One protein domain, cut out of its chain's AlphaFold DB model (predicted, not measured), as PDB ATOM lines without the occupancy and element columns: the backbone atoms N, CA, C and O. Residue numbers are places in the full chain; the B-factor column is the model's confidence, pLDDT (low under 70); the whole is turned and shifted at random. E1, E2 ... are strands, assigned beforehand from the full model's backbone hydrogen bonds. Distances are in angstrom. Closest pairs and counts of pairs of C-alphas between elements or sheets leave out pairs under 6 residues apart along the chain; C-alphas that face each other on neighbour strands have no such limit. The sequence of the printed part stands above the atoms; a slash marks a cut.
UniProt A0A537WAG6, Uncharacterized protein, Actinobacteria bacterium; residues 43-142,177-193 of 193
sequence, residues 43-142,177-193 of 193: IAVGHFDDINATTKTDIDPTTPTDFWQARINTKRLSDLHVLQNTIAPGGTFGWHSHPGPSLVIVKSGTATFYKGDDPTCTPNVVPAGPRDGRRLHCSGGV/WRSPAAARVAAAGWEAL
ATOM      1  N   ILE A  43      12.717  56.607 206.596       92.88
ATOM      2  CA  ILE A  43      14.122  56.280 206.870       92.88
ATOM      3  C   ILE A  43      15.012  57.442 206.435       92.88
ATOM      4  O   ILE A  43      15.899  57.849 207.178       92.88
ATOM      5  N   ALA A  44      14.776  57.970 205.234       90.56
ATOM      6  CA  ALA A  44      15.529  59.090 204.689       90.56
ATOM      7  C   ALA A  44      14.691  59.878 203.679       90.56
ATOM      8  O   ALA A  44      13.812  59.323 203.013       90.56
ATOM      9  N   VAL A  45      15.015  61.164 203.553       92.19
ATOM     10  CA  VAL A  45      14.518  62.053 202.500       92.19
ATOM     11  C   VAL A  45      15.722  62.756 201.886       92.19
ATOM     12  O   VAL A  45      16.531  63.336 202.611       92.19
ATOM     13  N   GLY A  46      15.854  62.681 200.568       87.75
ATOM     14  CA  GLY A  46      16.839  63.438 199.802       87.75
ATOM     15  C   GLY A  46      16.136  64.419 198.877       87.75
ATOM     16  O   GLY A  46      15.160  64.043 198.240       87.75
ATOM     17  N   HIS A  47      16.646  65.643 198.792       90.56
ATOM     18  CA  HIS A  47      16.154  66.659 197.864       90.56
ATOM     19  C   HIS A  47      17.183  66.813 196.750       90.56
ATOM     20  O   HIS A  47      18.378  66.961 197.015       90.56
ATOM     21  N   PHE A  48      16.718  66.756 195.515       83.69
ATOM     22  CA  PHE A  48      17.535  66.838 194.317       83.69
ATOM     23  C   PHE A  48      16.963  67.913 193.403       83.69
ATOM     24  O   PHE A  48      15.757  68.136 193.384       83.69
ATOM     25  N   ASP A  49      17.815  68.553 192.608       86.94
ATOM     26  CA  ASP A  49      17.358  69.232 191.399       86.94
ATOM     27  C   ASP A  49      17.050  68.158 190.332       86.94
ATOM     28  O   ASP A  49      16.250  67.245 190.548       86.94
ATOM     29  N   ASP A  50      17.731  68.195 189.189       84.75
ATOM     30  CA  ASP A  50      17.627  67.149 188.175       84.75
ATOM     31  C   ASP A  50      18.349  65.864 188.632       84.75
ATOM     32  O   ASP A  50      19.550  65.863 188.907       84.75
ATOM     33  N   ILE A  51      17.648  64.728 188.611       81.06
ATOM     34  CA  ILE A  51      18.255  63.395 188.696       81.06
ATOM     35  C   ILE A  51      18.463  62.892 187.270       81.06
ATOM     36  O   ILE A  51      17.506  62.749 186.512       81.06
ATOM     37  N   ASN A  52      19.705  62.580 186.901       85.38
ATOM     38  CA  ASN A  52      20.033  61.945 185.625       85.38
ATOM     39  C   ASN A  52      20.923  60.720 185.858       85.38
ATOM     40  O   ASN A  52      22.140  60.778 185.698       85.38
ATOM     41  N   ALA A  53      20.301  59.613 186.256       82.75
ATOM     42  CA  ALA A  53      20.980  58.346 186.489       82.75
ATOM     43  C   ALA A  53      20.704  57.394 185.323       82.75
ATOM     44  O   ALA A  53      19.550  57.140 184.975       82.75
ATOM     45  N   THR A  54      21.762  56.874 184.705       79.06
ATOM     46  CA  THR A  54      21.666  55.854 183.657       79.06
ATOM     47  C   THR A  54      22.640  54.732 183.970       79.06
ATOM     48  O   THR A  54      23.825  54.983 184.159       79.06
ATOM     49  N   THR A  55      22.152  53.501 183.990       73.44
ATOM     50  CA  THR A  55      22.969  52.290 184.070       73.44
ATOM     51  C   THR A  55      22.876  51.586 182.726       73.44
ATOM     52  O   THR A  55      21.773  51.393 182.220       73.44
ATOM     53  N   LYS A  56      24.019  51.230 182.143       70.19
ATOM     54  CA  LYS A  56      24.123  50.342 180.983       70.19
ATOM     55  C   LYS A  56      24.963  49.153 181.432       70.19
ATOM     56  O   LYS A  56      26.036  49.380 181.976       70.19
ATOM     57  N   THR A  57      24.481  47.931 181.247       58.53
ATOM     58  CA  THR A  57      25.331  46.740 181.360       58.53
ATOM     59  C   THR A  57      25.612  46.221 179.959       58.53
ATOM     60  O   THR A  57      24.738  45.634 179.323       58.53
ATOM     61  N   ASP A  58      26.811  46.481 179.464       56.66
ATOM     62  CA  ASP A  58      27.468  45.720 178.412       56.66
ATOM     63  C   ASP A  58      28.080  44.472 179.055       56.66
ATOM     64  O   ASP A  58      29.166  44.516 179.619       56.66
ATOM     65  N   ILE A  59      27.362  43.345 179.035       54.75
ATOM     66  CA  ILE A  59      27.962  42.083 179.503       54.75
ATOM     67  C   ILE A  59      28.971  41.535 178.472       54.75
ATOM     68  O   ILE A  59      29.823  40.732 178.831       54.75
ATOM     69  N   ASP A  60      28.983  42.049 177.238       55.75
ATOM     70  CA  ASP A  60      30.072  41.842 176.281       55.75
ATOM     71  C   ASP A  60      30.049  42.961 175.210       55.75
ATOM     72  O   ASP A  60      29.041  43.111 174.513       55.75
ATOM     73  N   PRO A  61      31.116  43.769 175.033       55.62
ATOM     74  CA  PRO A  61      31.179  44.793 173.984       55.62
ATOM     75  C   PRO A  61      31.170  44.217 172.555       55.62
ATOM     76  O   PRO A  61      31.042  44.977 171.593       55.62
ATOM     77  N   THR A  62      31.298  42.896 172.393       58.59
ATOM     78  CA  THR A  62      31.299  42.202 171.097       58.59
ATOM     79  C   THR A  62      29.947  41.591 170.716       58.59
ATOM     80  O   THR A  62      29.751  41.244 169.550       58.59
ATOM     81  N   THR A  63      28.987  41.500 171.644       60.88
ATOM     82  CA  THR A  63      27.658  40.913 171.390       60.88
ATOM     83  C   THR A  63      26.538  41.883 171.802       60.88
ATOM     84  O   THR A  63      26.194  41.992 172.976       60.88
ATOM     85  N   PRO A  64      25.933  42.621 170.849       58.09
ATOM     86  CA  PRO A  64      24.968  43.683 171.135       58.09
ATOM     87  C   PRO A  64      23.551  43.140 171.372       58.09
ATOM     88  O   PRO A  64      22.605  43.541 170.693       58.09
ATOM     89  N   THR A  65      23.375  42.217 172.315       57.09
ATOM     90  CA  THR A  65      22.057  41.642 172.608       57.09
ATOM     91  C   THR A  65      21.835  41.580 174.115       57.09
ATOM     92  O   THR A  65      22.499  40.819 174.805       57.09
ATOM     93  N   ASP A  66      20.891  42.399 174.586       52.22
ATOM     94  CA  ASP A  66      20.394  42.554 175.965       52.22
ATOM     95  C   ASP A  66      21.129  43.543 176.887       52.22
ATOM     96  O   ASP A  66      21.661  43.215 177.948       52.22
ATOM     97  N   PHE A  67      21.040  44.831 176.535       57.00
ATOM     98  CA  PHE A  67      21.344  45.923 177.461       57.00
ATOM     99  C   PHE A  67      20.224  46.065 178.503       57.00
ATOM    100  O   PHE A  67      19.198  46.698 178.232       57.00
ATOM    101  N   TRP A  68      20.422  45.570 179.725       54.38
ATOM    102  CA  TRP A  68      19.609  46.050 180.842       54.38
ATOM    103  C   TRP A  68      19.960  47.520 181.082       54.38
ATOM    104  O   TRP A  68      21.095  47.869 181.412       54.38
ATOM    105  N   GLN A  69      18.983  48.400 180.850       63.94
ATOM    106  CA  GLN A  69      19.137  49.839 181.035       63.94
ATOM    107  C   GLN A  69      18.159  50.342 182.089       63.94
ATOM    108  O   GLN A  69      16.947  50.360 181.876       63.94
ATOM    109  N   ALA A  70      18.693  50.799 183.218       74.50
ATOM    110  CA  ALA A  70      17.935  51.602 184.167       74.50
ATOM    111  C   ALA A  70      18.189  53.074 183.846       74.50
ATOM    112  O   ALA A  70      19.335  53.516 183.842       74.50
ATOM    113  N   ARG A  71      17.133  53.843 183.566       78.31
ATOM    114  CA  ARG A  71      17.234  55.291 183.357       78.31
ATOM    115  C   ARG A  71      16.233  56.020 184.237       78.31
ATOM    116  O   ARG A  71      15.026  55.881 184.049       78.31
ATOM    117  N   ILE A  72      16.745  56.828 185.155       84.25
ATOM    118  CA  ILE A  72      15.971  57.762 185.969       84.25
ATOM    119  C   ILE A  72      16.333  59.162 185.493       84.25
ATOM    120  O   ILE A  72      17.486  59.584 185.578       84.25
ATOM    121  N   ASN A  73      15.345  59.856 184.936       83.56
ATOM    122  CA  ASN A  73      15.482  61.236 184.502       83.56
ATOM    123  C   ASN A  73      14.344  62.052 185.110       83.56
ATOM    124  O   ASN A  73      13.187  61.861 184.727       83.56
ATOM    125  N   THR A  74      14.672  62.922 186.057       83.31
ATOM    126  CA  THR A  74      13.743  63.916 186.586       83.31
ATOM    127  C   THR A  74      14.110  65.302 186.065       83.31
ATOM    128  O   THR A  74      15.198  65.528 185.522       83.31
ATOM    129  N   LYS A  75      13.150  66.220 186.152       80.75
ATOM    130  CA  LYS A  75      13.311  67.612 185.748       80.75
ATOM    131  C   LYS A  75      12.864  68.492 186.890       80.75
ATOM    132  O   LYS A  75      11.722  68.345 187.321       80.75
ATOM    133  N   ARG A  76      13.706  69.456 187.261       81.81
ATOM    134  CA  ARG A  76      13.510  70.351 188.406       81.81
ATOM    135  C   ARG A  76      13.510  69.572 189.725       81.81
ATOM    136  O   ARG A  76      13.783  68.376 189.748       81.81
ATOM    137  N   LEU A  77      13.192  70.289 190.801       82.56
ATOM    138  CA  LEU A  77      13.152  69.782 192.168       82.56
ATOM    139  C   LEU A  77      12.421  68.437 192.269       82.56
ATOM    140  O   LEU A  77      11.268  68.290 191.856       82.56
ATOM    141  N   SER A  78      13.137  67.461 192.804       83.88
ATOM    142  CA  SER A  78      12.734  66.074 192.949       83.88
ATOM    143  C   SER A  78      13.111  65.579 194.336       83.88
ATOM    144  O   SER A  78      14.271  65.668 194.735       83.88
ATOM    145  N   ASP A  79      12.161  64.972 195.027       86.88
ATOM    146  CA  ASP A  79      12.384  64.371 196.333       86.88
ATOM    147  C   ASP A  79      12.504  62.856 196.187       86.88
ATOM    148  O   ASP A  79      11.765  62.215 195.436       86.88
ATOM    149  N   LEU A  80      13.458  62.268 196.903       87.50
ATOM    150  CA  LEU A  80      13.636  60.827 197.031       87.50
ATOM    151  C   LEU A  80      13.309  60.433 198.465       87.50
ATOM    152  O   LEU A  80      14.004  60.824 199.403       87.50
ATOM    153  N   HIS A  81      12.283  59.607 198.625       89.00
ATOM    154  CA  HIS A  81      11.858  59.085 199.914       89.00
ATOM    155  C   HIS A  81      12.250  57.620 200.045       89.00
ATOM    156  O   HIS A  81      11.852  56.786 199.231       89.00
ATOM    157  N   VAL A  82      12.980  57.292 201.110       89.56
ATOM    158  CA  VAL A  82      13.223  55.909 201.528       89.56
ATOM    159  C   VAL A  82      12.336  55.626 202.728       89.56
ATOM    160  O   VAL A  82      12.498  56.224 203.794       89.56
ATOM    161  N   LEU A  83      11.383  54.721 202.549       89.94
ATOM    162  CA  LEU A  83      10.325  54.429 203.507       89.94
ATOM    163  C   LEU A  83      10.328  52.947 203.881       89.94
ATOM    164  O   LEU A  83      10.590  52.072 203.051       89.94
ATOM    165  N   GLN A  84       9.951  52.651 205.122       87.94
ATOM    166  CA  GLN A  84       9.537  51.316 205.536       87.94
ATOM    167  C   GLN A  84       8.057  51.327 205.892       87.94
ATOM    168  O   GLN A  84       7.631  52.007 206.818       87.94
ATOM    169  N   ASN A  85       7.289  50.503 205.193       88.56
ATOM    170  CA  ASN A  85       5.872  50.308 205.426       88.56
ATOM    171  C   ASN A  85       5.639  48.942 206.072       88.56
ATOM    172  O   ASN A  85       6.101  47.910 205.576       88.56
ATOM    173  N   THR A  86       4.906  48.923 207.179       87.31
ATOM    174  CA  THR A  86       4.384  47.699 207.794       87.31
ATOM    175  C   THR A  86       2.891  47.635 207.531       87.31
ATOM    176  O   THR A  86       2.163  48.557 207.887       87.31
ATOM    177  N   ILE A  87       2.447  46.557 206.897       86.94
ATOM    178  CA  ILE A  87       1.065  46.336 206.481       86.94
ATOM    179  C   ILE A  87       0.525  45.183 207.324       86.94
ATOM    180  O   ILE A  87       1.031  44.059 207.250       86.94
ATOM    181  N   ALA A  88      -0.474  45.469 208.153       85.62
ATOM    182  CA  ALA A  88      -1.199  44.452 208.906       85.62
ATOM    183  C   ALA A  88      -1.964  43.511 207.950       85.62
ATOM    184  O   ALA A  88      -2.233  43.895 206.808       85.62
ATOM    185  N   PRO A  89      -2.349  42.294 208.380       84.38
ATOM    186  CA  PRO A  89      -3.220  41.438 207.575       84.38
ATOM    187  C   PRO A  89      -4.488  42.195 207.143       84.38
ATOM    188  O   PRO A  89      -5.109  42.875 207.958       84.38
ATOM    189  N   GLY A  90      -4.855  42.121 205.862       82.38
ATOM    190  CA  GLY A  90      -5.993  42.866 205.304       82.38
ATOM    191  C   GLY A  90      -5.746  44.365 205.056       82.38
ATOM    192  O   GLY A  90      -6.644  45.063 204.564       82.38
ATOM    193  N   GLY A  91      -4.555  44.877 205.373       84.81
ATOM    194  CA  GLY A  91      -4.168  46.262 205.124       84.81
ATOM    195  C   GLY A  91      -4.022  46.589 203.633       84.81
ATOM    196  O   GLY A  91      -3.832  45.713 202.790       84.81
ATOM    197  N   THR A  92      -4.132  47.872 203.295       84.06
ATOM    198  CA  THR A  92      -3.984  48.388 201.926       84.06
ATOM    199  C   THR A  92      -3.522  49.841 201.940       84.06
ATOM    200  O   THR A  92      -3.911  50.604 202.821       84.06
ATOM    201  N   PHE A  93      -2.734  50.247 200.944       86.50
ATOM    202  CA  PHE A  93      -2.430  51.663 200.704       86.50
ATOM    203  C   PHE A  93      -3.599  52.427 200.069       86.50
ATOM    204  O   PHE A  93      -3.554  53.650 199.975       86.50
ATOM    205  N   GLY A  94      -4.636  51.706 199.633       83.56
ATOM    206  CA  GLY A  94      -5.706  52.255 198.818       83.56
ATOM    207  C   GLY A  94      -5.267  52.526 197.375       83.56
ATOM    208  O   GLY A  94      -4.087  52.465 197.028       83.56
ATOM    209  N   TRP A  95      -6.237  52.821 196.519       82.50
ATOM    210  CA  TRP A  95      -6.017  53.281 195.156       82.50
ATOM    211  C   TRP A  95      -5.400  54.671 195.154       82.50
ATOM    212  O   TRP A  95      -5.947  55.594 195.749       82.50
ATOM    213  N   HIS A  96      -4.272  54.818 194.472       81.31
ATOM    214  CA  HIS A  96      -3.603  56.093 194.250       81.31
ATOM    215  C   HIS A  96      -2.713  55.997 193.006       81.31
ATOM    216  O   HIS A  96      -2.540  54.929 192.418       81.31
ATOM    217  N   SER A  97      -2.163  57.130 192.584       77.06
ATOM    218  CA  SER A  97      -1.187  57.209 191.498       77.06
ATOM    219  C   SER A  97       0.045  57.951 191.991       77.06
ATOM    220  O   SER A  97      -0.078  58.891 192.774       77.06
ATOM    221  N   HIS A  98       1.221  57.542 191.519       76.62
ATOM    222  CA  HIS A  98       2.472  58.225 191.830       76.62
ATOM    223  C   HIS A  98       2.853  59.212 190.719       76.62
ATOM    224  O   HIS A  98       2.709  58.879 189.539       76.62
ATOM    225  N   PRO A  99       3.381  60.396 191.073       74.44
ATOM    226  CA  PRO A  99       3.945  61.333 190.104       74.44
ATOM    227  C   PRO A  99       5.298  60.861 189.537       74.44
ATOM    228  O   PRO A  99       5.691  61.305 188.459       74.44
ATOM    229  N   GLY A 100       5.994  59.952 190.228       76.31
ATOM    230  CA  GLY A 100       7.267  59.360 189.813       76.31
ATOM    231  C   GLY A 100       7.305  57.835 189.983       76.31
ATOM    232  O   GLY A 100       6.311  57.222 190.379       76.31
ATOM    233  N   PRO A 101       8.424  57.181 189.627       78.38
ATOM    234  CA  PRO A 101       8.593  55.747 189.849       78.38
ATOM    235  C   PRO A 101       8.660  55.402 191.347       78.38
ATOM    236  O   PRO A 101       8.996  56.244 192.178       78.38
ATOM    237  N   SER A 102       8.378  54.144 191.687       80.19
ATOM    238  CA  SER A 102       8.601  53.592 193.025       80.19
ATOM    239  C   SER A 102       9.224  52.201 192.917       80.19
ATOM    240  O   SER A 102       8.736  51.339 192.181       80.19
ATOM    241  N   LEU A 103      10.334  51.988 193.618       84.12
ATOM    242  CA  LEU A 103      10.984  50.689 193.749       84.12
ATOM    243  C   LEU A 103      10.611  50.086 195.094       84.12
ATOM    244  O   LEU A 103      10.832  50.690 196.142       84.12
ATOM    245  N   VAL A 104      10.067  48.875 195.060       83.69
ATOM    246  CA  VAL A 104       9.471  48.229 196.223       83.69
ATOM    247  C   VAL A 104      10.132  46.876 196.477       83.69
ATOM    248  O   VAL A 104      10.270  46.045 195.577       83.69
ATOM    249  N   ILE A 105      10.521  46.649 197.731       83.50
ATOM    250  CA  ILE A 105      11.145  45.422 198.226       83.50
ATOM    251  C   ILE A 105      10.293  44.862 199.360       83.50
ATOM    252  O   ILE A 105      10.130  45.494 200.405       83.50
ATOM    253  N   VAL A 106       9.781  43.644 199.196       85.50
ATOM    254  CA  VAL A 106       9.065  42.941 200.267       85.50
ATOM    255  C   VAL A 106      10.095  42.294 201.198       85.50
ATOM    256  O   VAL A 106      10.781  41.348 200.816       85.50
ATOM    257  N   LYS A 107      10.224  42.824 202.420       83.38
ATOM    258  CA  LYS A 107      11.168  42.352 203.452       83.38
ATOM    259  C   LYS A 107      10.666  41.102 204.175       83.38
ATOM    260  O   LYS A 107      11.469  40.267 204.575       83.38
ATOM    261  N   SER A 108       9.355  40.984 204.384       82.25
ATOM    262  CA  SER A 108       8.726  39.807 204.996       82.25
ATOM    263  C   SER A 108       7.262  39.688 204.582       82.25
ATOM    264  O   SER A 108       6.610  40.707 204.349       82.25
ATOM    265  N   GLY A 109       6.732  38.464 204.568       86.38
ATOM    266  CA  GLY A 109       5.356  38.190 204.153       86.38
ATOM    267  C   GLY A 109       5.179  38.267 202.638       86.38
ATOM    268  O   GLY A 109       6.111  37.972 201.889       86.38
ATOM    269  N   THR A 110       3.989  38.672 202.196       83.56
ATOM    270  CA  THR A 110       3.624  38.739 200.775       83.56
ATOM    271  C   THR A 110       2.806  39.991 200.503       83.56
ATOM    272  O   THR A 110       1.773  40.198 201.133       83.56
ATOM    273  N   ALA A 111       3.246  40.808 199.548       82.62
ATOM    274  CA  ALA A 111       2.482  41.946 199.055       82.62
ATOM    275  C   ALA A 111       1.712  41.561 197.786       82.62
ATOM    276  O   ALA A 111       2.161  40.725 197.000       82.62
ATOM    277  N   THR A 112       0.561  42.187 197.562       83.56
ATOM    278  CA  THR A 112      -0.205  42.031 196.321       83.56
ATOM    279  C   THR A 112      -0.414  43.395 195.690       83.56
ATOM    280  O   THR A 112      -0.807  44.338 196.372       83.56
ATOM    281  N   PHE A 113      -0.148  43.496 194.393       83.94
ATOM    282  CA  PHE A 113      -0.326  44.718 193.620       83.94
ATOM    283  C   PHE A 113      -1.354  44.517 192.505       83.94
ATOM    284  O   PHE A 113      -1.395  43.470 191.860       83.94
ATOM    285  N   TYR A 114      -2.149  45.551 192.250       82.12
ATOM    286  CA  TYR A 114      -3.154  45.577 191.197       82.12
ATOM    287  C   TYR A 114      -2.909  46.787 190.304       82.12
ATOM    288  O   TYR A 114      -2.637  47.885 190.794       82.12
ATOM    289  N   LYS A 115      -3.012  46.588 188.992       81.44
ATOM    290  CA  LYS A 115      -2.880  47.666 188.014       81.44
ATOM    291  C   LYS A 115      -4.225  48.362 187.844       81.44
ATOM    292  O   LYS A 115      -5.239  47.700 187.667       81.44
ATOM    293  N   GLY A 116      -4.230  49.692 187.907       75.94
ATOM    294  CA  GLY A 116      -5.468  50.473 187.801       75.94
ATOM    295  C   GLY A 116      -6.118  50.430 186.414       75.94
ATOM    296  O   GLY A 116      -7.306  50.706 186.301       75.94
ATOM    297  N   ASP A 117      -5.356  50.090 185.375       77.25
ATOM    298  CA  ASP A 117      -5.807  49.946 183.990       77.25
ATOM    299  C   ASP A 117      -6.121  48.493 183.596       77.25
ATOM    300  O   ASP A 117      -6.549  48.255 182.470       77.25
ATOM    301  N   ASP A 118      -5.943  47.530 184.507       76.19
ATOM    302  CA  ASP A 118      -6.287  46.130 184.272       76.19
ATOM    303  C   ASP A 118      -7.768  45.878 184.616       76.19
ATOM    304  O   ASP A 118      -8.119  45.805 185.798       76.19
ATOM    305  N   PRO A 119      -8.647  45.686 183.612       75.44
ATOM    306  CA  PRO A 119     -10.072  45.469 183.848       75.44
ATOM    307  C   PRO A 119     -10.366  44.118 184.509       75.44
ATOM    308  O   PRO A 119     -11.471  43.904 185.002       75.44
ATOM    309  N   THR A 120      -9.402  43.194 184.506       81.19
ATOM    310  CA  THR A 120      -9.536  41.871 185.125       81.19
ATOM    311  C   THR A 120      -9.103  41.859 186.585       81.19
ATOM    312  O   THR A 120      -9.334  40.868 187.277       81.19
ATOM    313  N   CYS A 121      -8.501  42.952 187.072       77.94
ATOM    314  CA  CYS A 121      -7.998  43.059 188.437       77.94
ATOM    315  C   CYS A 121      -7.044  41.908 188.803       77.94
ATOM    316  O   CYS A 121      -7.093  41.385 189.921       77.94
ATOM    317  N   THR A 122      -6.181  41.494 187.873       84.38
ATOM    318  CA  THR A 122      -5.299  40.347 188.085       84.38
ATOM    319  C   THR A 122      -4.274  40.669 189.184       84.38
ATOM    320  O   THR A 122      -3.546  41.667 189.090       84.38
ATOM    321  N   PRO A 123      -4.180  39.844 190.249       82.00
ATOM    322  CA  PRO A 123      -3.259  40.094 191.348       82.00
ATOM    323  C   PRO A 123      -1.810  39.825 190.937       82.00
ATOM    324  O   PRO A 123      -1.455  38.737 190.490       82.00
ATOM    325  N   ASN A 124      -0.936  40.793 191.197       82.12
ATOM    326  CA  ASN A 124       0.511  40.624 191.108       82.12
ATOM    327  C   ASN A 124       1.031  40.297 192.509       82.12
ATOM    328  O   ASN A 124       1.233  41.190 193.335       82.12
ATOM    329  N   VAL A 125       1.189  39.007 192.803       85.19
ATOM    330  CA  VAL A 125       1.625  38.523 194.118       85.19
ATOM    331  C   VAL A 125       3.151  38.537 194.200       85.19
ATOM    332  O   VAL A 125       3.836  37.860 193.435       85.19
ATOM    333  N   VAL A 126       3.686  39.303 195.148       81.31
ATOM    334  CA  VAL A 126       5.122  39.467 195.386       81.31
ATOM    335  C   VAL A 126       5.442  38.968 196.798       81.31
ATOM    336  O   VAL A 126       5.211  39.688 197.773       81.31
ATOM    337  N   PRO A 127       5.945  37.731 196.951       83.19
ATOM    338  CA  PRO A 127       6.441  37.265 198.238       83.19
ATOM    339  C   PRO A 127       7.736  37.994 198.602       83.19
ATOM    340  O   PRO A 127       8.408  38.571 197.740       83.19
ATOM    341  N   ALA A 128       8.115  37.924 199.876       81.88
ATOM    342  CA  ALA A 128       9.443  38.325 200.303       81.88
ATOM    343  C   ALA A 128      10.509  37.636 199.442       81.88
ATOM    344  O   ALA A 128      10.443  36.431 199.179       81.88
ATOM    345  N   GLY A 129      11.482  38.420 198.980       68.12
ATOM    346  CA  GLY A 129      12.620  37.858 198.269       68.12
ATOM    347  C   GLY A 129      13.400  36.898 199.181       68.12
ATOM    348  O   GLY A 129      13.381  37.064 200.406       68.12
ATOM    349  N   PRO A 130      14.141  35.925 198.620       56.59
ATOM    350  CA  PRO A 130      15.228  35.289 199.359       56.59
ATOM    351  C   PRO A 130      16.136  36.383 199.942       56.59
ATOM    352  O   PRO A 130      16.238  37.458 199.345       56.59
ATOM    353  N   ARG A 131      16.827  36.115 201.062       50.88
ATOM    354  CA  ARG A 131      17.718  37.078 201.759       50.88
ATOM    355  C   ARG A 131      18.764  37.775 200.855       50.88
ATOM    356  O   ARG A 131      19.341  38.768 201.265       50.88
ATOM    357  N   ASP A 132      18.924  37.283 199.629       47.50
ATOM    358  CA  ASP A 132      19.823  37.705 198.552       47.50
ATOM    359  C   ASP A 132      19.246  38.741 197.550       47.50
ATOM    360  O   ASP A 132      19.795  38.937 196.471       47.50
ATOM    361  N   GLY A 133      18.103  39.384 197.825       45.00
ATOM    362  CA  GLY A 133      17.672  40.582 197.074       45.00
ATOM    363  C   GLY A 133      17.141  40.367 195.644       45.00
ATOM    364  O   GLY A 133      16.930  41.328 194.911       45.00
ATOM    365  N   ARG A 134      16.854  39.126 195.232       41.94
ATOM    366  CA  ARG A 134      16.518  38.780 193.830       41.94
ATOM    367  C   ARG A 134      15.103  39.138 193.335       41.94
ATOM    368  O   ARG A 134      14.747  38.766 192.220       41.94
ATOM    369  N   ARG A 135      14.270  39.839 194.112       51.25
ATOM    370  CA  ARG A 135      12.968  40.350 193.630       51.25
ATOM    371  C   ARG A 135      12.789  41.813 194.011       51.25
ATOM    372  O   ARG A 135      12.295  42.131 195.088       51.25
ATOM    373  N   LEU A 136      13.178  42.681 193.085       49.78
ATOM    374  CA  LEU A 136      12.764  44.077 193.055       49.78
ATOM    375  C   LEU A 136      11.460  44.147 192.257       49.78
ATOM    376  O   LEU A 136      11.405  43.661 191.126       49.78
ATOM    377  N   HIS A 137      10.408  44.725 192.831       57.75
ATOM    378  CA  HIS A 137       9.232  45.102 192.056       57.75
ATOM    379  C   HIS A 137       9.321  46.597 191.761       57.75
ATOM    380  O   HIS A 137       9.224  47.430 192.662       57.75
ATOM    381  N   CYS A 138       9.536  46.937 190.493       48.91
ATOM    382  CA  CYS A 138       9.427  48.313 190.034       48.91
ATOM    383  C   CYS A 138       7.952  48.607 189.768       48.91
ATOM    384  O   CYS A 138       7.399  48.184 188.750       48.91
ATOM    385  N   SER A 139       7.322  49.362 190.660       51.44
ATOM    386  CA  SER A 139       6.068  50.030 190.351       51.44
ATOM    387  C   SER A 139       6.418  51.223 189.464       51.44
ATOM    388  O   SER A 139       6.748  52.314 189.933       51.44
ATOM    389  N   GLY A 140       6.441  50.996 188.149       34.91
ATOM    390  CA  GLY A 140       6.497  52.095 187.193       34.91
ATOM    391  C   GLY A 140       5.326  53.035 187.462       34.91
ATOM    392  O   GLY A 140       4.217  52.568 187.725       34.91
ATOM    393  N   GLY A 141       5.566  54.350 187.419       32.88
ATOM    394  CA  GLY A 141       4.473  55.316 187.430       32.88
ATOM    395  C   GLY A 141       3.451  54.888 186.381       32.88
ATOM    396  O   GLY A 141       3.837  54.554 185.257       32.88
ATOM    397  N   VAL A 142       2.175  54.822 186.764       28.45
ATOM    398  CA  VAL A 142       1.077  54.571 185.830       28.45
ATOM    399  C   VAL A 142       1.127  55.696 184.798       28.45
ATOM    400  O   VAL A 142       0.600  56.784 185.014       28.45
ATOM    401  N   TRP A 177     -10.428  44.083 197.113       47.72
ATOM    402  CA  TRP A 177      -9.316  43.143 197.184       47.72
ATOM    403  C   TRP A 177      -8.248  43.611 198.177       47.72
ATOM    404  O   TRP A 177      -7.683  44.700 198.053       47.72
ATOM    405  N   ARG A 178      -7.999  42.785 199.197       50.28
ATOM    406  CA  ARG A 178      -7.021  43.017 200.267       50.28
ATOM    407  C   ARG A 178      -6.013  41.880 200.275       50.28
ATOM    408  O   ARG A 178      -6.378  40.733 200.028       50.28
ATOM    409  N   SER A 179      -4.758  42.181 200.600       46.84
ATOM    410  CA  SER A 179      -3.775  41.127 200.841       46.84
ATOM    411  C   SER A 179      -4.183  40.332 202.093       46.84
ATOM    412  O   SER A 179      -4.372  40.932 203.155       46.84
ATOM    413  N   PRO A 180      -4.321  38.997 202.007       42.47
ATOM    414  CA  PRO A 180      -4.741  38.176 203.144       42.47
ATOM    415  C   PRO A 180      -3.647  38.029 204.215       42.47
ATOM    416  O   PRO A 180      -3.940  37.654 205.345       42.47
ATOM    417  N   ALA A 181      -2.391  38.340 203.883       48.56
ATOM    418  CA  ALA A 181      -1.240  38.197 204.768       48.56
ATOM    419  C   ALA A 181      -0.609  39.554 205.108       48.56
ATOM    420  O   ALA A 181      -0.603  40.469 204.286       48.56
ATOM    421  N   ALA A 182      -0.043  39.662 206.314       55.00
ATOM    422  CA  ALA A 182       0.789  40.803 206.687       55.00
ATOM    423  C   ALA A 182       2.034  40.870 205.797       55.00
ATOM    424  O   ALA A 182       2.632  39.840 205.469       55.00
ATOM    425  N   ALA A 183       2.474  42.082 205.475       58.66
ATOM    426  CA  ALA A 183       3.711  42.304 204.741       58.66
ATOM    427  C   ALA A 183       4.503  43.458 205.352       58.66
ATOM    428  O   ALA A 183       3.945  44.478 205.755       58.66
ATOM    429  N   ARG A 184       5.828  43.323 205.386       55.62
ATOM    430  CA  ARG A 184       6.724  44.469 205.572       55.62
ATOM    431  C   ARG A 184       7.405  44.752 204.258       55.62
ATOM    432  O   ARG A 184       7.967  43.853 203.637       55.62
ATOM    433  N   VAL A 185       7.363  46.009 203.862       61.62
ATOM    434  CA  VAL A 185       7.794  46.464 202.552       61.62
ATOM    435  C   VAL A 185       8.686  47.681 202.741       61.62
ATOM    436  O   VAL A 185       8.301  48.629 203.417       61.62
ATOM    437  N   ALA A 186       9.885  47.659 202.172       55.78
ATOM    438  CA  ALA A 186      10.681  48.863 201.985       55.78
ATOM    439  C   ALA A 186      10.377  49.430 200.599       55.78
ATOM    440  O   ALA A 186      10.323  48.679 199.628       55.78
ATOM    441  N   ALA A 187      10.166  50.736 200.510       60.56
ATOM    442  CA  ALA A 187       9.944  51.419 199.247       60.56
ATOM    443  C   ALA A 187      10.909  52.599 199.130       60.56
ATOM    444  O   ALA A 187      11.085  53.356 200.084       60.56
ATOM    445  N   ALA A 188      11.519  52.745 197.961       54.47
ATOM    446  CA  ALA A 188      12.219  53.948 197.548       54.47
ATOM    447  C   ALA A 188      11.399  54.587 196.425       54.47
ATOM    448  O   ALA A 188      11.246  53.995 195.355       54.47
ATOM    449  N   GLY A 189      10.815  55.750 196.692       56.53
ATOM    450  CA  GLY A 189       9.958  56.469 195.749       56.53
ATOM    451  C   GLY A 189      10.521  57.841 195.419       56.53
ATOM    452  O   GLY A 189      11.192  58.446 196.255       56.53
ATOM    453  N   TRP A 190      10.228  58.327 194.213       43.69
ATOM    454  CA  TRP A 190      10.546  59.692 193.801       43.69
ATOM    455  C   TRP A 190       9.266  60.490 193.610       43.69
ATOM    456  O   TRP A 190       8.340  60.035 192.931       43.69
ATOM    457  N   GLU A 191       9.243  61.703 194.137       44.34
ATOM    458  CA  GLU A 191       8.185  62.671 193.881       44.34
ATOM    459  C   GLU A 191       8.800  63.912 193.232       44.34
ATOM    460  O   GLU A 191       9.682  64.547 193.792       44.34
ATOM    461  N   ALA A 192       8.372  64.237 192.009       32.69
ATOM    462  CA  ALA A 192       8.733  65.497 191.361       32.69
ATOM    463  C   ALA A 192       7.659  66.547 191.685       32.69
ATOM    464  O   ALA A 192       6.467  66.312 191.427       32.69
ATOM    465  N   LEU A 193       8.074  67.680 192.258       32.56
ATOM    466  CA  LEU A 193       7.192  68.779 192.677       32.56
ATOM    467  C   LEU A 193       6.833  69.728 191.521       32.56
ATOM    468  O   LEU A 193       7.647  69.960 190.606       32.56
TER     469      LEU A 193
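AT A GLANCE: This is residues 43 to 142 and 177 to 193 of the 193 residues of an uncharacterized protein of Actinobacteria bacterium (UniProt A0A537WAG6). The body is a twisted, branched wall of antiparallel strands, with the long strands E4, E8 and E5 side by side, E1 at the edge next to E4, and the short strands E6 and E7 next to E5. The hairpin E2 and E3 makes an arm off this body, and its tip, residues 60 to 65, sticks out. The printed part has 117 residues with no named helix and eight named strands, E1 to E8 in order; its class is all strand. It is only just loose, close to compact, with a radius of gyration of the C-alphas of 16.3 A and spans of 48 by 36 by 33 A.

HOW THE PARTS SIT: Start at E1, residues 43 to 48, an edge strand antiparallel to E4, residues 78 to 92; N 46 and O 80 are within hydrogen-bond range at 2.9 A. Between them in the chain, E2, residues 52 to 56, and E3, residues 69 to 73, form an antiparallel hairpin, with N 53 and O 72 at 2.9 A. On the other side of E4 from E1, find antiparallel E8, residues 183 to 192, with N 83 and O 187 at 2.8 A. On the other side of E8 from E4 is antiparallel E5, residues 102 to 113, with N 105 and O 186 at 2.8 A. On the other side of E5 from E8, look for two antiparallel edge strands: E6, residues 124 to 127, in a hairpin with E5, N 111 and O 126 at 2.9 A, and E7, residues 137 to 139, N 104 and O 137 at 2.9 A.

IN THESE COORDINATES: Find C-alpha 43 at (14.122, 56.280, 206.870), where E1 begins. E4 measures 25.9 A and bends by 149 degrees at residue 89; E5 bends by 143 degrees at residue 109. E8 measures 27.2 A and ends at C-alpha 192, (8.733, 65.497, 191.361).

THE WHOLE: The C-alphas farthest apart are those of Thr 62 and Gly 90, 50.6 A. The link E2 to E3 is long. Residues 143 to 176 are not printed, and C-alphas 142 and 177 are 19.2 A apart across the cut. Confidence is under 70 at residues 57 to 69, 129 to 142 and 177 to 193.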